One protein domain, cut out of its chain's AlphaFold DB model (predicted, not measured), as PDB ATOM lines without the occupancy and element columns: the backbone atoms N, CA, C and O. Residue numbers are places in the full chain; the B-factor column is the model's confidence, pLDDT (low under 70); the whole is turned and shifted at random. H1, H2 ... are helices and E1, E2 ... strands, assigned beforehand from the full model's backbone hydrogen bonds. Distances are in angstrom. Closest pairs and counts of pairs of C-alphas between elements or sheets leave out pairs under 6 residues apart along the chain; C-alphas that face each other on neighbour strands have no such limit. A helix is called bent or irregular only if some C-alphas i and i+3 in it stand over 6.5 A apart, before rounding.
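AT A GLANCE: This is residues 4 to 169 of the 217 residues of an uncharacterized protein of Aquifex sp (UniProt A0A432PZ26). A closed barrel of eight strands, E1 to E8, has its helices packed outside one part of its wall, near E2 to E5, while E7 and E8 have no helix over them. Round the ring the strands follow chain order from E1 to E8 and back to E1; E2 to E6 run parallel, and the other neighbours are antiparallel. The printed part has 166 residues, with six named helices and eight named strands in the order E1 E2 H1 H2 E3 H3 H4 E4 H5 E5 H6 E6 E7 E8, of mixed class. It is compact and rounded, with a radius of gyration of the C-alphas of 15.3 A and spans of 41 by 38 by 30 A.

IN THESE COORDINATES: The strands are E1, residues 4 to 12, 26.1 A long from C-alpha 4 at (-39.836, -21.861, -37.047); E2, 17 to 26, 25.7 A; E3, 63 to 69, 19.0 A; E4, 86 to 91; E5, 118 to 121; E6, 139 to 143; E7, 150 to 153; and E8, 162 to 166, ending at C-alpha 166 at (-43.079, -18.133, -57.475). The helices are H1, 39 to 53, 21.0 A; H2, 55 to 59; H3, 70 to 74; H4, 76 to 79; H5, 99 to 114, 22.8 A; and H6, 128 to 136, irregular, with C-alphas 129 and 132 8.3 A apart.

HOW THE PARTS SIT: In the barrel, E1 and E2 form an antiparallel hairpin, with N 6 and O 23 2.9 A apart, within hydrogen-bond range. The parallel neighbours have in range N 65 and O 20, 2.8 A, for E2 and E3; N 89 and O 66, 2.9 A, for E3 and E4; N 120 and O 88, 2.9 A, for E4 and E5; and N 141 and O 121, 2.9 A, for E5 and E6. E6, E7 and E8 form a meander, each strand the antiparallel neighbour of the one before, with N 142 and O 151 at 2.8 A and N 166 and O 150 at 2.9 A. E8 and E1, antiparallel, close the ring with N 165 and O 11 at 2.9 A. Four strand-helix-strand units, two parallel neighbour strands with helices between, have right-handed crossovers: E2, H1 H2, E3; E3, H3 H4, E4; E4, H5, E5; E5, H6, E6. H1 lies outside the barrel over E2 at a height of 7.8 A over the sheet; the closest C-alphas, of Leu 24 and Ala 42, are 6.2 A apart. H2, outside it too, is only just over E2, with 3 C-alphas falling on it. H6 is outside, over and along E5, at 13 degrees on the local plane. H3 and H5 are on the barrel and touch, with the C-alphas of Leu 74 and Ile 105 closest at 6.5 A. H5 touches H6 with residues 106 to 110 alone, at a shallow tilt of 24 degrees, the same way, the C-alphas of Leu 106 and Leu 133 being closest at 7.2 A. H4 is not on the barrel, but only just, with 4 pairs of C-alphas within 10 A; it touches H1, residues 44 to 48 alone, the C-alphas of Tyr 44 and Ser 77 being closest at 6.7 A. Every O i to N i+4 pair is within hydrogen-bond range in H2 and H5, but 10 of 11 in H1, 3 of 5 in H6 and 0 of 1 in H3, where 2 of 2 O i to N i+3 pairs are; H4 is too short for such a pair.

THE WHOLE: The C-alphas farthest apart, of Asp 28 and Gly 158, are 45.0 A apart. The printed part has no cut; the link from E2 to H1, residues 27 to 38, is long. The mean pLDDT of the printed part is 87.5; residues 145 to 149, 155 to 162, 165 and 167 to 169 are under 70.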
ATOM      1  N   VAL A   4     -40.930 -22.091 -36.098       87.06
ATOM      2  CA  VAL A   4     -39.836 -21.861 -37.047       87.06
ATOM      3  C   VAL A   4     -40.347 -21.035 -38.228       87.06
ATOM      4  O   VAL A   4     -41.549 -21.007 -38.503       87.06
ATOM      5  N   ILE A   5     -39.432 -20.368 -38.932       88.69
ATOM      6  CA  ILE A   5     -39.727 -19.701 -40.203       88.69
ATOM      7  C   ILE A   5     -39.319 -20.630 -41.342       88.69
ATOM      8  O   ILE A   5     -38.150 -20.994 -41.465       88.69
ATOM      9  N   ALA A   6     -40.277 -20.976 -42.197       89.62
ATOM     10  CA  ALA A   6     -39.982 -21.445 -43.543       89.62
ATOM     11  C   ALA A   6     -39.907 -20.236 -44.477       89.62
ATOM     12  O   ALA A   6     -40.633 -19.261 -44.286       89.62
ATOM     13  N   LYS A   7     -39.046 -20.297 -45.490       89.38
ATOM     14  CA  LYS A   7     -38.936 -19.239 -46.493       89.38
ATOM     15  C   LYS A   7     -38.956 -19.808 -47.901       89.38
ATOM     16  O   LYS A   7     -38.427 -20.894 -48.132       89.38
ATOM     17  N   GLN A   8     -39.531 -19.060 -48.827       89.44
ATOM     18  CA  GLN A   8     -39.668 -19.442 -50.222       89.44
ATOM     19  C   GLN A   8     -39.155 -18.321 -51.133       89.44
ATOM     20  O   GLN A   8     -39.570 -17.178 -50.962       89.44
ATOM     21  N   PRO A   9     -38.253 -18.610 -52.086       90.62
ATOM     22  CA  PRO A   9     -37.761 -17.592 -53.003       90.62
ATOM     23  C   PRO A   9     -38.842 -17.171 -54.004       90.62
ATOM     24  O   PRO A   9     -39.541 -18.008 -54.579       90.62
ATOM     25  N   ILE A  10     -38.913 -15.865 -54.243       89.00
ATOM     26  CA  ILE A  10     -39.646 -15.238 -55.341       89.00
ATOM     27  C   ILE A  10     -38.619 -14.777 -56.369       89.00
ATOM     28  O   ILE A  10     -37.700 -14.021 -56.032       89.00
ATOM     29  N   TYR A  11     -38.776 -15.222 -57.612       87.00
ATOM     30  CA  TYR A  11     -37.872 -14.877 -58.703       87.00
ATOM     31  C   TYR A  11     -38.456 -13.755 -59.546       87.00
ATOM     32  O   TYR A  11     -39.663 -13.728 -59.777       87.00
ATOM     33  N   ASP A  12     -37.608 -12.846 -60.013       86.50
ATOM     34  CA  ASP A  12     -37.965 -11.921 -61.083       86.50
ATOM     35  C   ASP A  12     -37.953 -12.609 -62.459       86.50
ATOM     36  O   ASP A  12     -37.566 -13.771 -62.608       86.50
ATOM     37  N   LYS A  13     -38.403 -11.879 -63.478       81.38
ATOM     38  CA  LYS A  13     -38.502 -12.324 -64.873       81.38
ATOM     39  C   LYS A  13     -37.156 -12.733 -65.477       81.38
ATOM     40  O   LYS A  13     -37.139 -13.437 -66.480       81.38
ATOM     41  N   ASP A  14     -36.055 -12.275 -64.884       83.56
ATOM     42  CA  ASP A  14     -34.690 -12.566 -65.313       83.56
ATOM     43  C   ASP A  14     -34.093 -13.747 -64.516       83.56
ATOM     44  O   ASP A  14     -32.941 -14.122 -64.724       83.56
ATOM     45  N   GLY A  15     -34.878 -14.362 -63.619       80.81
ATOM     46  CA  GLY A  15     -34.492 -15.516 -62.811       80.81
ATOM     47  C   GLY A  15     -33.693 -15.171 -61.553       80.81
ATOM     48  O   GLY A  15     -33.201 -16.080 -60.881       80.81
ATOM     49  N   ASN A  16     -33.558 -13.891 -61.195       86.62
ATOM     50  CA  ASN A  16     -32.872 -13.494 -59.967       86.62
ATOM     51  C   ASN A  16     -33.833 -13.520 -58.778       86.62
ATOM     52  O   ASN A  16     -35.018 -13.217 -58.901       86.62
ATOM     53  N   VAL A  17     -33.316 -13.819 -57.585       89.88
ATOM     54  CA  VAL A  17     -34.118 -13.748 -56.356       89.88
ATOM     55  C   VAL A  17     -34.447 -12.287 -56.037       89.88
ATOM     56  O   VAL A  17     -33.566 -11.504 -55.651       89.88
ATOM     57  N   PHE A  18     -35.730 -11.946 -56.161       92.31
ATOM     58  CA  PHE A  18     -36.301 -10.664 -55.751       92.31
ATOM     59  C   PHE A  18     -36.373 -10.556 -54.223       92.31
ATOM     60  O   PHE A  18     -35.998  -9.539 -53.630       92.31
ATOM     61  N   GLY A  19     -36.832 -11.629 -53.581       94.69
ATOM     62  CA  GLY A  19     -37.038 -11.703 -52.142       94.69
ATOM     63  C   GLY A  19     -37.485 -13.088 -51.701       94.69
ATOM     64  O   GLY A  19     -37.642 -13.990 -52.523       94.69
ATOM     65  N   TYR A  20     -37.689 -13.237 -50.399       94.25
ATOM     66  CA  TYR A  20     -38.193 -14.463 -49.802       94.25
ATOM     67  C   TYR A  20     -39.522 -14.208 -49.111       94.25
ATOM     68  O   TYR A  20     -39.613 -13.354 -48.229       94.25
ATOM     69  N   GLU A  21     -40.534 -14.976 -49.484       93.62
ATOM     70  CA  GLU A  21     -41.768 -15.059 -48.725       93.62
ATOM     71  C   GLU A  21     -41.558 -15.931 -47.499       93.62
ATOM     72  O   GLU A  21     -40.982 -17.015 -47.591       93.62
ATOM     73  N   VAL A  22     -41.972 -15.433 -46.338       93.38
ATOM     74  CA  VAL A  22     -41.762 -16.108 -45.058       93.38
ATOM     75  C   VAL A  22     -43.076 -16.621 -44.491       93.38
ATOM     76  O   VAL A  22     -44.100 -15.936 -44.496       93.38
ATOM     77  N   TYR A  23     -43.022 -17.831 -43.947       91.12
ATOM     78  CA  TYR A  23     -44.164 -18.524 -43.382       91.12
ATOM     79  C   TYR A  23     -43.865 -19.014 -41.975       91.12
ATOM     80  O   TYR A  23     -42.836 -19.644 -41.722       91.12
ATOM     81  N   LEU A  24     -44.826 -18.806 -41.077       91.31
ATOM     82  CA  LEU A  24     -44.803 -19.439 -39.768       91.31
ATOM     83  C   LEU A  24     -45.092 -20.936 -39.902       91.31
ATOM     84  O   LEU A  24     -46.042 -21.348 -40.582       91.31
ATOM     85  N   ARG A  25     -44.284 -21.746 -39.222       89.12
ATOM     86  CA  ARG A  25     -44.445 -23.197 -39.124       89.12
ATOM     87  C   ARG A  25     -44.283 -23.654 -37.681       89.12
ATOM     88  O   ARG A  25     -43.534 -23.054 -36.908       89.12
ATOM     89  N   SER A  26     -44.984 -24.724 -37.316       86.19
ATOM     90  CA  SER A  26     -44.716 -25.420 -36.054       86.19
ATOM     91  C   SER A  26     -43.432 -26.234 -36.194       86.19
ATOM     92  O   SER A  26     -43.225 -26.882 -37.219       86.19
ATOM     93  N   LYS A  27     -42.576 -26.238 -35.166       82.88
ATOM     94  CA  LYS A  27     -41.360 -27.068 -35.161       82.88
ATOM     95  C   LYS A  27     -41.680 -28.563 -35.286       82.88
ATOM     96  O   LYS A  27     -40.915 -29.292 -35.907       82.88
ATOM     97  N   ASP A  28     -42.816 -28.990 -34.737       84.12
ATOM     98  CA  ASP A  28     -43.251 -30.391 -34.743       84.12
ATOM     99  C   ASP A  28     -43.919 -30.799 -36.069       84.12
ATOM    100  O   ASP A  28     -44.178 -31.975 -36.314       84.12
ATOM    101  N   SER A  29     -44.244 -29.835 -36.936       81.31
ATOM    102  CA  SER A  29     -44.875 -30.062 -38.245       81.31
ATOM    103  C   SER A  29     -44.462 -28.960 -39.232       81.31
ATOM    104  O   SER A  29     -45.287 -28.116 -39.598       81.31
ATOM    105  N   PRO A  30     -43.182 -28.932 -39.654       77.75
ATOM    106  CA  PRO A  30     -42.612 -27.817 -40.411       77.75
ATOM    107  C   PRO A  30     -43.194 -27.675 -41.826       77.75
ATOM    108  O   PRO A  30     -43.124 -26.607 -42.431       77.75
ATOM    109  N   GLU A  31     -43.815 -28.726 -42.348       76.69
ATOM    110  CA  GLU A  31     -44.536 -28.742 -43.622       76.69
ATOM    111  C   GLU A  31     -45.892 -28.019 -43.595       76.69
ATOM    112  O   GLU A  31     -46.448 -27.750 -44.662       76.69
ATOM    113  N   LYS A  32     -46.451 -27.694 -42.421       76.31
ATOM    114  CA  LYS A  32     -47.808 -27.136 -42.312       76.31
ATOM    115  C   LYS A  32     -47.851 -25.829 -41.537       76.31
ATOM    116  O   LYS A  32     -47.093 -25.595 -40.596       76.31
ATOM    117  N   TYR A  33     -48.794 -24.981 -41.933       83.88
ATOM    118  CA  TYR A  33     -49.185 -23.835 -41.127       83.88
ATOM    119  C   TYR A  33     -49.748 -24.313 -39.771       83.88
ATOM    120  O   TYR A  33     -50.534 -25.266 -39.765       83.88
ATOM    121  N   PRO A  34     -49.369 -23.687 -38.641       85.06
ATOM    122  CA  PRO A  34     -49.925 -24.012 -37.329       85.06
ATOM    123  C   PRO A  34     -51.382 -23.535 -37.240       85.06
ATOM    124  O   PRO A  34     -51.649 -22.369 -36.957       85.06
ATOM    125  N   SER A  35     -52.332 -24.433 -37.515       84.12
ATOM    126  CA  SER A  35     -53.772 -24.141 -37.625       84.12
ATOM    127  C   SER A  35     -54.402 -23.505 -36.380       84.12
ATOM    128  O   SER A  35     -55.436 -22.854 -36.471       84.12
ATOM    129  N   GLU A  36     -53.786 -23.691 -35.219       84.56
ATOM    130  CA  GLU A  36     -54.181 -23.119 -33.934       84.56
ATOM    131  C   GLU A  36     -53.786 -21.641 -33.770       84.56
ATOM    132  O   GLU A  36     -54.213 -20.982 -32.820       84.56
ATOM    133  N   VAL A  37     -52.960 -21.110 -34.675       85.50
ATOM    134  CA  VAL A  37     -52.523 -19.715 -34.676       85.50
ATOM    135  C   VAL A  37     -53.372 -18.936 -35.689       85.50
ATOM    136  O   VAL A  37     -53.359 -19.278 -36.869       85.50
ATOM    137  N   PRO A  38     -54.092 -17.874 -35.284       86.62
ATOM    138  CA  PRO A  38     -54.752 -16.965 -36.228       86.62
ATOM    139  C   PRO A  38     -53.735 -16.286 -37.154       86.62
ATOM    140  O   PRO A  38     -52.627 -15.978 -36.699       86.62
ATOM    141  N   PHE A  39     -54.088 -15.996 -38.411       83.69
ATOM    142  CA  PHE A  39     -53.138 -15.403 -39.367       83.69
ATOM    143  C   PHE A  39     -52.590 -14.063 -38.870       83.69
ATOM    144  O   PHE A  39     -51.385 -13.803 -38.945       83.69
ATOM    145  N   SER A  40     -53.455 -13.255 -38.257       80.94
ATOM    146  CA  SER A  40     -53.073 -11.995 -37.612       80.94
ATOM    147  C   SER A  40     -51.998 -12.151 -36.529       80.94
ATOM    148  O   SER A  40     -51.070 -11.341 -36.430       80.94
ATOM    149  N   LYS A  41     -52.061 -13.228 -35.738       87.62
ATOM    150  CA  LYS A  41     -51.046 -13.547 -34.725       87.62
ATOM    151  C   LYS A  41     -49.780 -14.131 -35.351       87.62
ATOM    152  O   LYS A  41     -48.686 -13.871 -34.850       87.62
ATOM    153  N   ALA A  42     -49.906 -14.886 -36.440       89.06
ATOM    154  CA  ALA A  42     -48.756 -15.449 -37.135       89.06
ATOM    155  C   ALA A  42     -47.834 -14.358 -37.695       89.06
ATOM    156  O   ALA A  42     -46.623 -14.438 -37.496       89.06
ATOM    157  N   ALA A  43     -48.392 -13.302 -38.299       90.38
ATOM    158  CA  ALA A  43     -47.614 -12.160 -38.788       90.38
ATOM    159  C   ALA A  43     -46.787 -11.487 -37.675       90.38
ATOM    160  O   ALA A  43     -45.634 -11.109 -37.890       90.38
ATOM    161  N   TYR A  44     -47.352 -11.386 -36.468       90.06
ATOM    162  CA  TYR A  44     -46.653 -10.873 -35.289       90.06
ATOM    163  C   TYR A  44     -45.493 -11.783 -34.865       90.06
ATOM    164  O   TYR A  44     -44.375 -11.302 -34.719       90.06
ATOM    165  N   ILE A  45     -45.731 -13.090 -34.736       91.19
ATOM    166  CA  ILE A  45     -44.680 -14.039 -34.338       91.19
ATOM    167  C   ILE A  45     -43.533 -14.025 -35.355       91.19
ATOM    168  O   ILE A  45     -42.367 -14.006 -34.975       91.19
ATOM    169  N   VAL A  46     -43.850 -13.993 -36.651       93.19
ATOM    170  CA  VAL A  46     -42.832 -13.880 -37.701       93.19
ATOM    171  C   VAL A  46     -42.073 -12.557 -37.583       93.19
ATOM    172  O   VAL A  46     -40.854 -12.558 -37.697       93.19
ATOM    173  N   THR A  47     -42.762 -11.446 -37.310       93.38
ATOM    174  CA  THR A  47     -42.128 -10.134 -37.097       93.38
ATOM    175  C   THR A  47     -41.130 -10.168 -35.944       93.38
ATOM    176  O   THR A  47     -39.999  -9.721 -36.121       93.38
ATOM    177  N   ASP A  48     -41.506 -10.744 -34.803       91.31
ATOM    178  CA  ASP A  48     -40.619 -10.869 -33.643       91.31
ATOM    179  C   ASP A  48     -39.380 -11.706 -33.975       91.31
ATOM    180  O   ASP A  48     -38.261 -11.283 -33.692       91.31
ATOM    181  N   ILE A  49     -39.552 -12.837 -34.668       90.44
ATOM    182  CA  ILE A  49     -38.424 -13.668 -35.111       90.44
ATOM    183  C   ILE A  49     -37.516 -12.886 -36.078       90.44
ATOM    184  O   ILE A  49     -36.293 -12.971 -35.980       90.44
ATOM    185  N   LEU A  50     -38.071 -12.099 -37.007       92.94
ATOM    186  CA  LEU A  50     -37.269 -11.279 -37.927       92.94
ATOM    187  C   LEU A  50     -36.470 -10.193 -37.192       92.94
ATOM    188  O   LEU A  50     -35.339  -9.905 -37.584       92.94
ATOM    189  N   VAL A  51     -37.043  -9.595 -36.146       92.12
ATOM    190  CA  VAL A  51     -36.368  -8.587 -35.317       92.12
ATOM    191  C   VAL A  51     -35.268  -9.230 -34.468       92.12
ATOM    192  O   VAL A  51     -34.159  -8.705 -34.424       92.12
ATOM    193  N   GLU A  52     -35.547 -10.373 -33.841       91.06
ATOM    194  CA  GLU A  52     -34.609 -11.074 -32.957       91.06
ATOM    195  C   GLU A  52     -33.420 -11.675 -33.722       91.06
ATOM    196  O   GLU A  52     -32.267 -11.505 -33.325       91.06
ATOM    197  N   TYR A  53     -33.678 -12.359 -34.842       89.69
ATOM    198  CA  TYR A  53     -32.642 -13.066 -35.607       89.69
ATOM    199  C   TYR A  53     -31.991 -12.212 -36.702       89.69
ATOM    200  O   TYR A  53     -30.957 -12.604 -37.256       89.69
ATOM    201  N   GLY A  54     -32.578 -11.052 -37.003       92.62
ATOM    202  CA  GLY A  54     -32.135 -10.130 -38.040       92.62
ATOM    203  C   GLY A  54     -32.739 -10.451 -39.407       92.62
ATOM    204  O   GLY A  54     -32.502 -11.513 -39.988       92.62
ATOM    205  N   ILE A  55     -33.471  -9.482 -39.960       94.69
ATOM    206  CA  ILE A  55     -34.170  -9.618 -41.242       94.69
ATOM    207  C   ILE A  55     -33.228 -10.011 -42.386       94.69
ATOM    208  O   ILE A  55     -33.538 -10.941 -43.122       94.69
ATOM    209  N   ASP A  56     -32.048  -9.389 -42.480       94.69
ATOM    210  CA  ASP A  56     -31.073  -9.674 -43.539       94.69
ATOM    211  C   ASP A  56     -30.491 -11.085 -43.427       94.69
ATOM    212  O   ASP A  56     -30.167 -11.703 -44.439       94.69
ATOM    213  N   ARG A  57     -30.385 -11.628 -42.208       92.19
ATOM    214  CA  ARG A  57     -29.920 -13.001 -41.998       92.19
ATOM    215  C   ARG A  57     -30.961 -14.005 -42.481       92.19
ATOM    216  O   ARG A  57     -30.607 -14.997 -43.111       92.19
ATOM    217  N   VAL A  58     -32.240 -13.742 -42.211       91.38
ATOM    218  CA  VAL A  58     -33.343 -14.592 -42.681       91.38
ATOM    219  C   VAL A  58     -33.496 -14.493 -44.201       91.38
ATOM    220  O   VAL A  58     -33.689 -15.513 -44.867       91.38
ATOM    221  N   SER A  59     -33.362 -13.289 -44.760       92.88
ATOM    222  CA  SER A  59     -33.631 -12.990 -46.170       92.88
ATOM    223  C   SER A  59     -32.411 -13.010 -47.088       92.88
ATOM    224  O   SER A  59     -32.547 -12.700 -48.269       92.88
ATOM    225  N   GLU A  60     -31.223 -13.330 -46.571       93.31
ATOM    226  CA  GLU A  60     -29.959 -13.267 -47.324       93.31
ATOM    227  C   GLU A  60     -29.736 -11.879 -47.959       93.31
ATOM    228  O   GLU A  60     -29.343 -11.732 -49.116       93.31
ATOM    229  N   GLY A  61     -30.068 -10.829 -47.204       94.44
ATOM    230  CA  GLY A  61     -29.978  -9.430 -47.625       94.44
ATOM    231  C   GLY A  61     -31.048  -8.976 -48.629       94.44
ATOM    232  O   GLY A  61     -31.091  -7.786 -48.974       94.44
ATOM    233  N   LYS A  62     -31.923  -9.877 -49.098       96.00
ATOM    234  CA  LYS A  62     -33.030  -9.582 -50.025       96.00
ATOM    235  C   LYS A  62     -34.269  -9.066 -49.287       96.00
ATOM    236  O   LYS A  62     -34.274  -8.930 -48.063       96.00
ATOM    237  N   LYS A  63     -35.330  -8.748 -50.036       96.94
ATOM    238  CA  LYS A  63     -36.614  -8.358 -49.439       96.94
ATOM    239  C   LYS A  63     -37.282  -9.548 -48.747       96.94
ATOM    240  O   LYS A  63     -37.144 -10.683 -49.201       96.94
ATOM    241  N   VAL A  64     -38.037  -9.272 -47.689       97.06
ATOM    242  CA  VAL A  64     -38.931 -10.231 -47.032       97.06
ATOM    243  C   VAL A  64     -40.362  -9.920 -47.424       97.06
ATOM    244  O   VAL A  64     -40.822  -8.795 -47.230       97.06
ATOM    245  N   ILE A  65     -41.058 -10.920 -47.954       96.75
ATOM    246  CA  ILE A  65     -42.485 -10.854 -48.231       96.75
ATOM    247  C   ILE A  65     -43.219 -11.460 -47.033       96.75
ATOM    248  O   ILE A  65     -43.031 -12.635 -46.714       96.75
ATOM    249  N   LEU A  66     -44.008 -10.642 -46.335       95.81
ATOM    250  CA  LEU A  66     -44.759 -11.041 -45.146       95.81
ATOM    251  C   LEU A  66     -46.261 -11.036 -45.438       95.81
ATOM    252  O   LEU A  66     -46.832  -9.991 -45.749       95.81
ATOM    253  N   ASN A  67     -46.890 -12.192 -45.252       94.25
ATOM    254  CA  ASN A  67     -48.340 -12.354 -45.302       94.25
ATOM    255  C   ASN A  67     -49.009 -11.589 -44.153       94.25
ATOM    256  O   ASN A  67     -48.707 -11.836 -42.981       94.25
ATOM    257  N   VAL A  68     -49.932 -10.682 -44.475       95.31
ATOM    258  CA  VAL A  68     -50.693  -9.901 -43.491       95.31
ATOM    259  C   VAL A  68     -52.162  -9.799 -43.894       95.31
ATOM    260  O   VAL A  68     -52.484  -9.446 -45.026       95.31
ATOM    261  N   SER A  69     -53.078 -10.064 -42.961       94.75
ATOM    262  CA  SER A  69     -54.487  -9.705 -43.158       94.75
ATOM    263  C   SER A  69     -54.668  -8.181 -43.091       94.75
ATOM    264  O   SER A  69     -53.854  -7.470 -42.491       94.75
ATOM    265  N   LEU A  70     -55.727  -7.655 -43.712       95.38
ATOM    266  CA  LEU A  70     -55.965  -6.207 -43.811       95.38
ATOM    267  C   LEU A  70     -55.931  -5.485 -42.452       95.38
ATOM    268  O   LEU A  70     -55.309  -4.436 -42.312       95.38
ATOM    269  N   GLU A  71     -56.580  -6.047 -41.441       92.88
ATOM    270  CA  GLU A  71     -56.634  -5.555 -40.067       92.88
ATOM    271  C   GLU A  71     -55.279  -5.637 -39.352       92.88
ATOM    272  O   GLU A  71     -54.964  -4.768 -38.534       92.88
ATOM    273  N   SER A  72     -54.440  -6.616 -39.706       93.06
ATOM    274  CA  SER A  72     -53.113  -6.799 -39.108       93.06
ATOM    275  C   SER A  72     -52.157  -5.654 -39.430       93.06
ATOM    276  O   SER A  72     -51.267  -5.364 -38.632       93.06
ATOM    277  N   LEU A  73     -52.371  -4.934 -40.538       94.00
ATOM    278  CA  LEU A  73     -51.587  -3.744 -40.896       94.00
ATOM    279  C   LEU A  73     -51.635  -2.635 -39.842       94.00
ATOM    280  O   LEU A  73     -50.713  -1.823 -39.752       94.00
ATOM    281  N   LEU A  74     -52.712  -2.571 -39.055       93.38
ATOM    282  CA  LEU A  74     -52.867  -1.569 -38.002       93.38
ATOM    283  C   LEU A  74     -52.013  -1.875 -36.764       93.38
ATOM    284  O   LEU A  74     -51.931  -1.042 -35.860       93.38
ATOM    285  N   ASN A  75     -51.371  -3.045 -36.713       90.00
ATOM    286  CA  ASN A  75     -50.494  -3.417 -35.619       90.00
ATOM    287  C   ASN A  75     -49.185  -2.609 -35.655       90.00
ATOM    288  O   ASN A  75     -48.525  -2.482 -36.688       90.00
ATOM    289  N   LYS A  76     -48.785  -2.091 -34.490       89.94
ATOM    290  CA  LYS A  76     -47.546  -1.328 -34.317       89.94
ATOM    291  C   LYS A  76     -46.284  -2.184 -34.433       89.94
ATOM    292  O   LYS A  76     -45.242  -1.636 -34.769       89.94
ATOM    293  N   SER A  77     -46.348  -3.496 -34.191       88.06
ATOM    294  CA  SER A  77     -45.175  -4.376 -34.323       88.06
ATOM    295  C   SER A  77     -44.596  -4.338 -35.738       88.06
ATOM    296  O   SER A  77     -43.382  -4.271 -35.915       88.06
ATOM    297  N   LEU A  78     -45.465  -4.253 -36.751       92.94
ATOM    298  CA  LEU A  78     -45.065  -4.134 -38.151       92.94
ATOM    299  C   LEU A  78     -44.287  -2.844 -38.434       92.94
ATOM    300  O   LEU A  78     -43.566  -2.778 -39.427       92.94
ATOM    301  N   GLU A  79     -44.395  -1.817 -37.582       92.44
ATOM    302  CA  GLU A  79     -43.657  -0.559 -37.728       92.44
ATOM    303  C   GLU A  79     -42.164  -0.714 -37.455       92.44
ATOM    304  O   GLU A  79     -41.384   0.021 -38.057       92.44
ATOM    305  N   ILE A  80     -41.771  -1.699 -36.648       93.44
ATOM    306  CA  ILE A  80     -40.383  -1.927 -36.227       93.44
ATOM    307  C   ILE A  80     -39.523  -2.436 -37.394       93.44
ATOM    308  O   ILE A  80     -38.324  -2.178 -37.445       93.44
ATOM    309  N   LEU A  81     -40.130  -3.128 -38.363       94.56
ATOM    310  CA  LEU A  81     -39.400  -3.687 -39.500       94.56
ATOM    311  C   LEU A  81     -38.833  -2.588 -40.426       94.56
ATOM    312  O   LEU A  81     -39.539  -1.613 -40.703       94.56
ATOM    313  N   PRO A  82     -37.622  -2.751 -40.988       95.19
ATOM    314  CA  PRO A  82     -37.063  -1.805 -41.955       95.19
ATOM    315  C   PRO A  82     -37.906  -1.797 -43.234       95.19
ATOM    316  O   PRO A  82     -38.036  -2.806 -43.930       95.19
ATOM    317  N   LYS A  83     -38.539  -0.659 -43.512       94.00
ATOM    318  CA  LYS A  83     -39.679  -0.560 -44.432       94.00
ATOM    319  C   LYS A  83     -39.297  -0.824 -45.883       94.00
ATOM    320  O   LYS A  83     -40.103  -1.391 -46.609       94.00
ATOM    321  N   GLU A  84     -38.064  -0.522 -46.262       94.62
ATOM    322  CA  GLU A  84     -37.478  -0.715 -47.589       94.62
ATOM    323  C   GLU A  84     -37.128  -2.188 -47.875       94.62
ATOM    324  O   GLU A  84     -36.938  -2.591 -49.027       94.62
ATOM    325  N   LYS A  85     -37.029  -3.005 -46.819       95.75
ATOM    326  CA  LYS A  85     -36.722  -4.442 -46.888       95.75
ATOM    327  C   LYS A  85     -37.968  -5.317 -46.820       95.75
ATOM    328  O   LYS A  85     -37.855  -6.526 -47.014       95.75
ATOM    329  N   VAL A  86     -39.137  -4.738 -46.560       96.75
ATOM    330  CA  VAL A  86     -40.387  -5.481 -46.396       96.75
ATOM    331  C   VAL A  86     -41.321  -5.239 -47.570       96.75
ATOM    332  O   VAL A  86     -41.488  -4.120 -48.056       96.75
ATOM    333  N   VAL A  87     -41.961  -6.319 -47.995       97.50
ATOM    334  CA  VAL A  87     -43.124  -6.310 -48.871       97.50
ATOM    335  C   VAL A  87     -44.269  -6.941 -48.088       97.50
ATOM    336  O   VAL A  87     -44.130  -8.058 -47.594       97.50
ATOM    337  N   PHE A  88     -45.387  -6.242 -47.939       97.56
ATOM    338  CA  PHE A  88     -46.569  -6.818 -47.299       97.56
ATOM    339  C   PHE A  88     -47.467  -7.457 -48.351       97.56
ATOM    340  O   PHE A  88     -47.896  -6.774 -49.283       97.56
ATOM    341  N   ASP A  89     -47.757  -8.746 -48.190       96.12
ATOM    342  CA  ASP A  89     -48.755  -9.445 -48.991       96.12
ATOM    343  C   ASP A  89     -50.130  -9.375 -48.319       96.12
ATOM    344  O   ASP A  89     -50.369  -9.958 -47.253       96.12
ATOM    345  N   LEU A  90     -51.011  -8.581 -48.926       96.38
ATOM    346  CA  LEU A  90     -52.321  -8.232 -48.404       96.38
ATOM    347  C   LEU A  90     -53.303  -9.371 -48.635       96.38
ATOM    348  O   LEU A  90     -53.777  -9.585 -49.750       96.38
ATOM    349  N   ASN A  91     -53.673 -10.026 -47.545       95.25
ATOM    350  CA  ASN A  91     -54.673 -11.077 -47.505       95.25
ATOM    351  C   ASN A  91     -56.023 -10.540 -46.996       95.25
ATOM    352  O   ASN A  91     -56.059  -9.525 -46.289       95.25
ATOM    353  N   PRO A  92     -57.152 -11.195 -47.330       94.06
ATOM    354  CA  PRO A  92     -58.459 -10.838 -46.791       94.06
ATOM    355  C   PRO A  92     -58.486 -10.785 -45.270       94.06
ATOM    356  O   PRO A  92     -57.738 -11.477 -44.584       94.06
ATOM    357  N   SER A  93     -59.391  -9.961 -44.754       92.81
ATOM    358  CA  SER A  93     -59.608  -9.864 -43.317       92.81
ATOM    359  C   SER A  93     -60.230 -11.143 -42.762       92.81
ATOM    360  O   SER A  93     -61.188 -11.657 -43.346       92.81
ATOM    361  N   GLU A  94     -59.730 -11.621 -41.618       87.81
ATOM    362  CA  GLU A  94     -60.312 -12.767 -40.896       87.81
ATOM    363  C   GLU A  94     -61.629 -12.378 -40.199       87.81
ATOM    364  O   GLU A  94     -62.441 -13.231 -39.838       87.81
ATOM    365  N   VAL A  95     -61.853 -11.072 -40.019       88.06
ATOM    366  CA  VAL A  95     -63.017 -10.496 -39.335       88.06
ATOM    367  C   VAL A  95     -63.746  -9.472 -40.212       88.06
ATOM    368  O   VAL A  95     -63.145  -8.869 -41.102       88.06
ATOM    369  N   PRO A  96     -65.042  -9.202 -39.985       90.62
ATOM    370  CA  PRO A  96     -65.724  -8.109 -40.671       90.62
ATOM    371  C   PRO A  96     -65.062  -6.754 -40.376       90.62
ATOM    372  O   PRO A  96     -64.909  -6.366 -39.218       90.62
ATOM    373  N   ILE A  97     -64.709  -6.012 -41.427       92.75
ATOM    374  CA  ILE A  97     -64.182  -4.645 -41.318       92.75
ATOM    375  C   ILE A  97     -65.240  -3.637 -41.764       92.75
ATOM    376  O   ILE A  97     -65.751  -3.704 -42.880       92.75
ATOM    377  N   GLY A  98     -65.574  -2.699 -40.878       94.31
ATOM    378  CA  GLY A  98     -66.415  -1.551 -41.217       94.31
ATOM    379  C   GLY A  98     -65.617  -0.430 -41.888       94.31
ATOM    380  O   GLY A  98     -64.387  -0.382 -41.794       94.31
ATOM    381  N   ASP A  99     -66.322   0.524 -42.496       95.25
ATOM    382  CA  ASP A  99     -65.732   1.619 -43.281       95.25
ATOM    383  C   ASP A  99     -64.675   2.426 -42.518       95.25
ATOM    384  O   ASP A  99     -63.647   2.809 -43.076       95.25
ATOM    385  N   THR A 100     -64.888   2.666 -41.222       96.44
ATOM    386  CA  THR A 100     -63.933   3.397 -40.376       96.44
ATOM    387  C   THR A 100     -62.594   2.670 -40.262       96.44
ATOM    388  O   THR A 100     -61.540   3.302 -40.321       96.44
ATOM    389  N   ILE A 101     -62.617   1.343 -40.105       96.31
ATOM    390  CA  ILE A 101     -61.399   0.530 -40.016       96.31
ATOM    391  C   ILE A 101     -60.746   0.427 -41.390       96.31
ATOM    392  O   ILE A 101     -59.538   0.624 -41.501       96.31
ATOM    393  N   TYR A 102     -61.543   0.234 -42.440       97.12
ATOM    394  CA  TYR A 102     -61.049   0.205 -43.813       97.12
ATOM    395  C   TYR A 102     -60.305   1.498 -44.189       97.12
ATOM    396  O   TYR A 102     -59.180   1.440 -44.679       97.12
ATOM    397  N   LYS A 103     -60.847   2.678 -43.851       97.44
ATOM    398  CA  LYS A 103     -60.153   3.964 -44.054       97.44
ATOM    399  C   LYS A 103     -58.816   4.036 -43.310       97.44
ATOM    400  O   LYS A 103     -57.830   4.487 -43.885       97.44
ATOM    401  N   LYS A 104     -58.753   3.561 -42.059       97.94
ATOM    402  CA  LYS A 104     -57.492   3.509 -41.293       97.94
ATOM    403  C   LYS A 104     -56.457   2.609 -41.964       97.94
ATOM    404  O   LYS A 104     -55.282   2.964 -41.986       97.94
ATOM    405  N   ILE A 105     -56.885   1.480 -42.527       97.75
ATOM    406  CA  ILE A 105     -56.011   0.561 -43.266       97.75
ATOM    407  C   ILE A 105     -55.433   1.257 -44.502       97.75
ATOM    408  O   ILE A 105     -54.222   1.221 -44.706       97.75
ATOM    409  N   LEU A 106     -56.258   1.963 -45.282       98.19
ATOM    410  CA  LEU A 106     -55.786   2.716 -46.450       98.19
ATOM    411  C   LEU A 106     -54.748   3.781 -46.073       98.19
ATOM    412  O   LEU A 106     -53.712   3.891 -46.729       98.19
ATOM    413  N   GLU A 107     -54.988   4.541 -45.004       98.12
ATOM    414  CA  GLU A 107     -54.021   5.530 -44.514       98.12
ATOM    415  C   GLU A 107     -52.723   4.878 -44.028       98.12
ATOM    416  O   GLU A 107     -51.632   5.390 -44.290       98.12
ATOM    417  N   LYS A 108     -52.821   3.708 -43.392       97.69
ATOM    418  CA  LYS A 108     -51.656   2.943 -42.946       97.69
ATOM    419  C   LYS A 108     -50.817   2.429 -44.115       97.69
ATOM    420  O   LYS A 108     -49.596   2.557 -44.082       97.69
ATOM    421  N   ILE A 109     -51.458   1.923 -45.169       97.88
ATOM    422  CA  ILE A 109     -50.781   1.503 -46.404       97.88
ATOM    423  C   ILE A 109     -50.055   2.693 -47.030       97.88
ATOM    424  O   ILE A 109     -48.867   2.592 -47.325       97.88
ATOM    425  N   LYS A 110     -50.721   3.846 -47.177       98.06
ATOM    426  CA  LYS A 110     -50.084   5.067 -47.703       98.06
ATOM    427  C   LYS A 110     -48.866   5.476 -46.874       98.06
ATOM    428  O   LYS A 110     -47.848   5.860 -47.445       98.06
ATOM    429  N   ASP A 111     -48.954   5.387 -45.548       97.62
ATOM    430  CA  ASP A 111     -47.831   5.680 -44.655       97.62
ATOM    431  C   ASP A 111     -46.641   4.742 -44.862       97.62
ATOM    432  O   ASP A 111     -45.514   5.200 -45.045       97.62
ATOM    433  N   PHE A 112     -46.889   3.437 -44.908       97.56
ATOM    434  CA  PHE A 112     -45.855   2.440 -45.176       97.56
ATOM    435  C   PHE A 112     -45.234   2.605 -46.565       97.56
ATOM    436  O   PHE A 112     -44.012   2.552 -46.689       97.56
ATOM    437  N   LYS A 113     -46.034   2.914 -47.593       96.31
ATOM    438  CA  LYS A 113     -45.513   3.217 -48.933       96.31
ATOM    439  C   LYS A 113     -44.574   4.419 -48.938       96.31
ATOM    440  O   LYS A 113     -43.519   4.352 -49.560       96.31
ATOM    441  N   ARG A 114     -44.909   5.506 -48.225       96.69
ATOM    442  CA  ARG A 114     -44.014   6.678 -48.098       96.69
ATOM    443  C   ARG A 114     -42.673   6.326 -47.450       96.69
ATOM    444  O   ARG A 114     -41.685   6.990 -47.729       96.69
ATOM    445  N   LYS A 115     -42.647   5.288 -46.613       96.44
ATOM    446  CA  LYS A 115     -41.443   4.756 -45.962       96.44
ATOM    447  C   LYS A 115     -40.728   3.684 -46.805       96.44
ATOM    448  O   LYS A 115     -39.837   3.022 -46.305       96.44
ATOM    449  N   GLY A 116     -41.119   3.479 -48.063       95.94
ATOM    450  CA  GLY A 116     -40.439   2.557 -48.981       95.94
ATOM    451  C   GLY A 116     -40.952   1.114 -48.971       95.94
ATOM    452  O   GLY A 116     -40.378   0.270 -49.656       95.94
ATOM    453  N   THR A 117     -42.036   0.818 -48.248       96.81
ATOM    454  CA  THR A 117     -42.660  -0.513 -48.269       96.81
ATOM    455  C   THR A 117     -43.435  -0.756 -49.555       96.81
ATOM    456  O   THR A 117     -44.207   0.096 -50.002       96.81
ATOM    457  N   MET A 118     -43.268  -1.956 -50.109       96.31
ATOM    458  CA  MET A 118     -44.057  -2.433 -51.241       96.31
ATOM    459  C   MET A 118     -45.230  -3.295 -50.774       96.31
ATOM    460  O   MET A 118     -45.191  -3.900 -49.703       96.31
ATOM    461  N   PHE A 119     -46.262  -3.381 -51.605       97.12
ATOM    462  CA  PHE A 119     -47.465  -4.157 -51.325       97.12
ATOM    463  C   PHE A 119     -47.799  -5.107 -52.471       97.12
ATOM    464  O   PHE A 119     -47.864  -4.683 -53.629       97.12
ATOM    465  N   ILE A 120     -48.046  -6.367 -52.125       95.94
ATOM    466  CA  ILE A 120     -48.656  -7.367 -52.999       95.94
ATOM    467  C   ILE A 120     -50.142  -7.437 -52.646       95.94
ATOM    468  O   ILE A 120     -50.513  -7.400 -51.475       95.94
ATOM    469  N   LEU A 121     -50.997  -7.477 -53.662       95.19
ATOM    470  CA  LEU A 121     -52.423  -7.717 -53.508       95.19
ATOM    471  C   LEU A 121     -52.726  -9.177 -53.832       95.19
ATOM    472  O   LEU A 121     -52.585  -9.579 -54.990       95.19
ATOM    473  N   ASN A 122     -53.220  -9.924 -52.850       92.62
ATOM    474  CA  ASN A 122     -53.706 -11.277 -53.080       92.62
ATOM    475  C   ASN A 122     -54.879 -11.288 -54.082       92.62
ATOM    476  O   ASN A 122     -55.758 -10.416 -54.047       92.62
ATOM    477  N   GLN A 123     -54.941 -12.310 -54.940       90.31
ATOM    478  CA  GLN A 123     -55.969 -12.449 -55.979       90.31
ATOM    479  C   GLN A 123     -57.404 -12.333 -55.441       90.31
ATOM    480  O   GLN A 123     -58.280 -11.780 -56.110       90.31
ATOM    481  N   SER A 124     -57.662 -12.827 -54.229       92.06
ATOM    482  CA  SER A 124     -58.991 -12.781 -53.598       92.06
ATOM    483  C   SER A 124     -59.479 -11.358 -53.293       92.06
ATOM    484  O   SER A 124     -60.685 -11.118 -53.201       92.06
ATOM    485  N   LEU A 125     -58.562 -10.392 -53.181       92.69
ATOM    486  CA  LEU A 125     -58.871  -8.976 -53.010       92.69
ATOM    487  C   LEU A 125     -59.014  -8.229 -54.344       92.69
ATOM    488  O   LEU A 125     -59.407  -7.062 -54.339       92.69
ATOM    489  N   TYR A 126     -58.762  -8.870 -55.489       91.56
ATOM    490  CA  TYR A 126     -58.873  -8.253 -56.814       91.56
ATOM    491  C   TYR A 126     -60.339  -8.143 -57.273       91.56
ATOM    492  O   TYR A 126     -60.800  -8.815 -58.193       91.56
ATOM    493  N   THR A 127     -61.106  -7.284 -56.597       91.62
ATOM    494  CA  THR A 127     -62.522  -7.015 -56.885       91.62
ATOM    495  C   THR A 127     -62.809  -5.515 -56.854       91.62
ATOM    496  O   THR A 127     -62.082  -4.738 -56.232       91.62
ATOM    497  N   SER A 128     -63.910  -5.085 -57.478       89.62
ATOM    498  CA  SER A 128     -64.325  -3.672 -57.491       89.62
ATOM    499  C   SER A 128     -64.527  -3.083 -56.089       89.62
ATOM    500  O   SER A 128     -64.291  -1.891 -55.896       89.62
ATOM    501  N   LYS A 129     -64.890  -3.915 -55.101       91.69
ATOM    502  CA  LYS A 129     -65.016  -3.536 -53.684       91.69
ATOM    503  C   LYS A 129     -63.717  -2.954 -53.117       91.69
ATOM    504  O   LYS A 129     -63.762  -2.029 -52.316       91.69
ATOM    505  N   TYR A 130     -62.572  -3.481 -53.539       93.94
ATOM    506  CA  TYR A 130     -61.255  -3.123 -53.011       93.94
ATOM    507  C   TYR A 130     -60.439  -2.282 -54.000       93.94
ATOM    508  O   TYR A 130     -59.210  -2.340 -54.013       93.94
ATOM    509  N   LYS A 131     -61.110  -1.463 -54.821       93.12
ATOM    510  CA  LYS A 131     -60.468  -0.603 -55.829       93.12
ATOM    511  C   LYS A 131     -59.348   0.268 -55.251       93.12
ATOM    512  O   LYS A 131     -58.311   0.422 -55.890       93.12
ATOM    513  N   ASP A 132     -59.523   0.793 -54.040       95.06
ATOM    514  CA  ASP A 132     -58.485   1.583 -53.371       95.06
ATOM    515  C   ASP A 132     -57.236   0.753 -53.046       95.06
ATOM    516  O   ASP A 132     -56.122   1.217 -53.274       95.06
ATOM    517  N   LEU A 133     -57.397  -0.494 -52.584       95.56
ATOM    518  CA  LEU A 133     -56.274  -1.405 -52.332       95.56
ATOM    519  C   LEU A 133     -55.569  -1.797 -53.632       95.56
ATOM    520  O   LEU A 133     -54.339  -1.775 -53.684       95.56
ATOM    521  N   ILE A 134     -56.327  -2.072 -54.699       93.56
ATOM    522  CA  ILE A 134     -55.773  -2.324 -56.040       93.56
ATOM    523  C   ILE A 134     -54.911  -1.132 -56.483       93.56
ATOM    524  O   ILE A 134     -53.766  -1.300 -56.902       93.56
ATOM    525  N   ASN A 135     -55.424   0.087 -56.313       91.88
ATOM    526  CA  ASN A 135     -54.733   1.321 -56.682       91.88
ATOM    527  C   ASN A 135     -53.541   1.668 -55.784       91.88
ATOM    528  O   ASN A 135     -52.722   2.504 -56.176       91.88
ATOM    529  N   LEU A 136     -53.423   1.068 -54.601       94.75
ATOM    530  CA  LEU A 136     -52.300   1.271 -53.685       94.75
ATOM    531  C   LEU A 136     -51.256   0.152 -53.765       94.75
ATOM    532  O   LEU A 136     -50.109   0.390 -53.397       94.75
ATOM    533  N   SER A 137     -51.593  -1.024 -54.289       94.44
ATOM    534  CA  SER A 137     -50.677  -2.173 -54.337       94.44
ATOM    535  C   SER A 137     -49.672  -2.055 -55.480       94.44
ATOM    536  O   SER A 137     -50.013  -1.580 -56.560       94.44
ATOM    537  N   ASP A 138     -48.419  -2.431 -55.263       93.81
ATOM    538  CA  ASP A 138     -47.364  -2.366 -56.290       93.81
ATOM    539  C   ASP A 138     -47.430  -3.566 -57.230       93.81
ATOM    540  O   ASP A 138     -47.096  -3.479 -58.411       93.81
ATOM    541  N   ILE A 139     -47.886  -4.681 -56.680       91.88
ATOM    542  CA  ILE A 139     -47.846  -5.996 -57.278       91.88
ATOM    543  C   ILE A 139     -49.205  -6.671 -57.043       91.88
ATOM    544  O   ILE A 139     -49.843  -6.447 -56.017       91.88
ATOM    545  N   VAL A 140     -49.658  -7.486 -57.992       90.25
ATOM    546  CA  VAL A 140     -50.856  -8.325 -57.877       90.25
ATOM    547  C   VAL A 140     -50.452  -9.783 -58.051       90.25
ATOM    548  O   VAL A 140     -49.749 -10.127 -59.003       90.25
ATOM    549  N   GLU A 141     -50.898 -10.619 -57.125       89.75
ATOM    550  CA  GLU A 141     -50.674 -12.059 -57.129       89.75
ATOM    551  C   GLU A 141     -51.824 -12.789 -57.834       89.75
ATOM    552  O   GLU A 141     -52.994 -12.443 -57.660       89.75
ATOM    553  N   PHE A 142     -51.493 -13.817 -58.616       85.00
ATOM    554  CA  PHE A 142     -52.432 -14.699 -59.297       85.00
ATOM    555  C   PHE A 142     -52.003 -16.160 -59.168       85.00
ATOM    556  O   PHE A 142     -50.841 -16.506 -59.381       85.00
ATOM    557  N   TYR A 143     -52.962 -17.042 -58.918       82.25
ATOM    558  CA  TYR A 143     -52.745 -18.483 -58.849       82.25
ATOM    559  C   TYR A 143     -53.131 -19.142 -60.174       82.25
ATOM    560  O   TYR A 143     -54.205 -18.877 -60.725       82.25
ATOM    561  N   MET A 144     -52.273 -20.028 -60.682       73.19
ATOM    562  CA  MET A 144     -52.600 -20.864 -61.836       73.19
ATOM    563  C   MET A 144     -53.147 -22.225 -61.399       73.19
ATOM    564  O   MET A 144     -52.776 -22.779 -60.363       73.19
ATOM    565  N   LYS A 145     -54.083 -22.750 -62.198       62.44
ATOM    566  CA  LYS A 145     -54.728 -24.044 -61.952       62.44
ATOM    567  C   LYS A 145     -53.657 -25.148 -61.901       62.44
ATOM    568  O   LYS A 145     -52.675 -25.069 -62.625       62.44
ATOM    569  N   ASP A 146     -53.861 -26.121 -61.014       65.44
ATOM    570  CA  ASP A 146     -52.944 -27.213 -60.625       65.44
ATOM    571  C   ASP A 146     -51.899 -26.875 -59.542       65.44
ATOM    572  O   ASP A 146     -51.235 -27.780 -59.039       65.44
ATOM    573  N   GLY A 147     -51.816 -25.618 -59.081       56.72
ATOM    574  CA  GLY A 147     -51.118 -25.262 -57.831       56.72
ATOM    575  C   GLY A 147     -49.603 -25.489 -57.847       56.72
ATOM    576  O   GLY A 147     -48.998 -25.638 -56.789       56.72
ATOM    577  N   ILE A 148     -49.004 -25.555 -59.038       59.56
ATOM    578  CA  ILE A 148     -47.563 -25.779 -59.225       59.56
ATOM    579  C   ILE A 148     -46.787 -24.461 -59.071       59.56
ATOM    580  O   ILE A 148     -45.634 -24.452 -58.633       59.56
ATOM    581  N   PHE A 149     -47.405 -23.330 -59.419       66.12
ATOM    582  CA  PHE A 149     -46.777 -22.018 -59.319       66.12
ATOM    583  C   PHE A 149     -47.795 -20.883 -59.158       66.12
ATOM    584  O   PHE A 149     -48.937 -20.952 -59.621       66.12
ATOM    585  N   THR A 150     -47.321 -19.824 -58.516       75.56
ATOM    586  CA  THR A 150     -47.987 -18.547 -58.303       75.56
ATOM    587  C   THR A 150     -47.300 -17.493 -59.167       75.56
ATOM    588  O   THR A 150     -46.071 -17.411 -59.236       75.56
ATOM    589  N   LEU A 151     -48.099 -16.699 -59.870       73.44
ATOM    590  CA  LEU A 151     -47.637 -15.615 -60.722       73.44
ATOM    591  C   LEU A 151     -47.813 -14.283 -60.023       73.44
ATOM    592  O   LEU A 151     -48.821 -14.024 -59.373       73.44
ATOM    593  N   ILE A 152     -46.838 -13.409 -60.218       76.94
ATOM    594  CA  ILE A 152     -46.802 -12.113 -59.574       76.94
ATOM    595  C   ILE A 152     -46.547 -11.055 -60.657       76.94
ATOM    596  O   ILE A 152     -45.539 -11.063 -61.368       76.94
ATOM    597  N   SER A 153     -47.500 -10.139 -60.813       75.81
ATOM    598  CA  SER A 153     -47.506  -9.128 -61.873       75.81
ATOM    599  C   SER A 153     -47.444  -7.722 -61.290       75.81
ATOM    600  O   SER A 153     -48.136  -7.399 -60.324       75.81
ATOM    601  N   LYS A 154     -46.643  -6.848 -61.898       75.12
ATOM    602  CA  LYS A 154     -46.592  -5.432 -61.531       75.12
ATOM    603  C   LYS A 154     -47.637  -4.664 -62.347       75.12
ATOM    604  O   LYS A 154     -47.337  -4.194 -63.431       75.12
ATOM    605  N   ARG A 155     -48.863  -4.577 -61.806       66.69
ATOM    606  CA  ARG A 155     -50.083  -3.888 -62.310       66.69
ATOM    607  C   ARG A 155     -50.453  -4.046 -63.811       66.69
ATOM    608  O   ARG A 155     -49.710  -3.593 -64.673       66.69
ATOM    609  N   PRO A 156     -51.686  -4.493 -64.155       48.91
ATOM    610  CA  PRO A 156     -52.047  -4.823 -65.537       48.91
ATOM    611  C   PRO A 156     -53.289  -4.068 -66.064       48.91
ATOM    612  O   PRO A 156     -54.410  -4.568 -65.999       48.91
ATOM    613  N   ALA A 157     -53.115  -2.907 -66.685       44.66
ATOM    614  CA  ALA A 157     -54.102  -2.409 -67.650       44.66
ATOM    615  C   ALA A 157     -53.363  -2.104 -68.963       44.66
ATOM    616  O   ALA A 157     -52.837  -1.011 -69.114       44.66
ATOM    617  N   GLY A 158     -53.196  -3.022 -69.920       43.38
ATOM    618  CA  GLY A 158     -53.603  -4.427 -70.024       43.38
ATOM    619  C   GLY A 158     -52.458  -5.297 -70.577       43.38
ATOM    620  O   GLY A 158     -51.340  -4.816 -70.711       43.38
ATOM    621  N   HIS A 159     -52.740  -6.584 -70.836       52.28
ATOM    622  CA  HIS A 159     -51.833  -7.668 -71.290       52.28
ATOM    623  C   HIS A 159     -50.700  -8.106 -70.316       52.28
ATOM    624  O   HIS A 159     -49.533  -8.201 -70.671       52.28
ATOM    625  N   LEU A 160     -51.108  -8.425 -69.077       57.75
ATOM    626  CA  LEU A 160     -50.485  -9.217 -67.986       57.75
ATOM    627  C   LEU A 160     -49.044  -8.944 -67.494       57.75
ATOM    628  O   LEU A 160     -48.838  -9.147 -66.298       57.75
ATOM    629  N   GLY A 161     -48.086  -8.481 -68.307       58.94
ATOM    630  CA  GLY A 161     -46.787  -7.925 -67.866       58.94
ATOM    631  C   GLY A 161     -46.132  -8.594 -66.643       58.94
ATOM    632  O   GLY A 161     -45.815  -7.912 -65.672       58.94
ATOM    633  N   ILE A 162     -46.009  -9.927 -66.645       67.75
ATOM    634  CA  ILE A 162     -45.539 -10.707 -65.487       67.75
ATOM    635  C   ILE A 162     -44.072 -10.360 -65.209       67.75
ATOM    636  O   ILE A 162     -43.215 -10.570 -66.065       67.75
ATOM    637  N   GLU A 163     -43.789  -9.841 -64.013       76.06
ATOM    638  CA  GLU A 163     -42.423  -9.512 -63.590       76.06
ATOM    639  C   GLU A 163     -41.814 -10.576 -62.681       76.06
ATOM    640  O   GLU A 163     -40.594 -10.611 -62.578       76.06
ATOM    641  N   TYR A 164     -42.617 -11.414 -62.018       75.06
ATOM    642  CA  TYR A 164     -42.115 -12.369 -61.034       75.06
ATOM    643  C   TYR A 164     -42.867 -13.707 -61.096       75.06
ATOM    644  O   TYR A 164     -44.068 -13.760 -61.383       75.06
ATOM    645  N   ILE A 165     -42.155 -14.796 -60.795       68.50
ATOM    646  CA  ILE A 165     -42.685 -16.164 -60.738       68.50
ATOM    647  C   ILE A 165     -42.285 -16.796 -59.403       68.50
ATOM    648  O   ILE A 165     -41.117 -16.785 -59.008       68.50
ATOM    649  N   VAL A 166     -43.264 -17.387 -58.721       72.75
ATOM    650  CA  VAL A 166     -43.079 -18.133 -57.475       72.75
ATOM    651  C   VAL A 166     -43.464 -19.582 -57.718       72.75
ATOM    652  O   VAL A 166     -44.613 -19.891 -58.009       72.75
ATOM    653  N   VAL A 167     -42.517 -20.507 -57.589       66.12
ATOM    654  CA  VAL A 167     -42.794 -21.936 -57.789       66.12
ATOM    655  C   VAL A 167     -43.107 -22.580 -56.442       66.12
ATOM    656  O   VAL A 167     -42.204 -22.803 -55.635       66.12
ATOM    657  N   GLN A 168     -44.388 -22.866 -56.193       64.75
ATOM    658  CA  GLN A 168     -44.884 -23.592 -55.019       64.75
ATOM    659  C   GLN A 168     -45.060 -25.072 -55.374       64.75
ATOM    660  O   GLN A 168     -46.149 -25.547 -55.673       64.75
ATOM    661  N   SER A 169     -43.975 -25.844 -55.336       56.84
ATOM    662  CA  SER A 169     -44.063 -27.281 -55.601       56.84
ATOM    663  C   SER A 169     -44.536 -28.040 -54.352       56.84
ATOM    664  O   SER A 169     -43.731 -28.438 -53.502       56.84
TER     665      SER A 169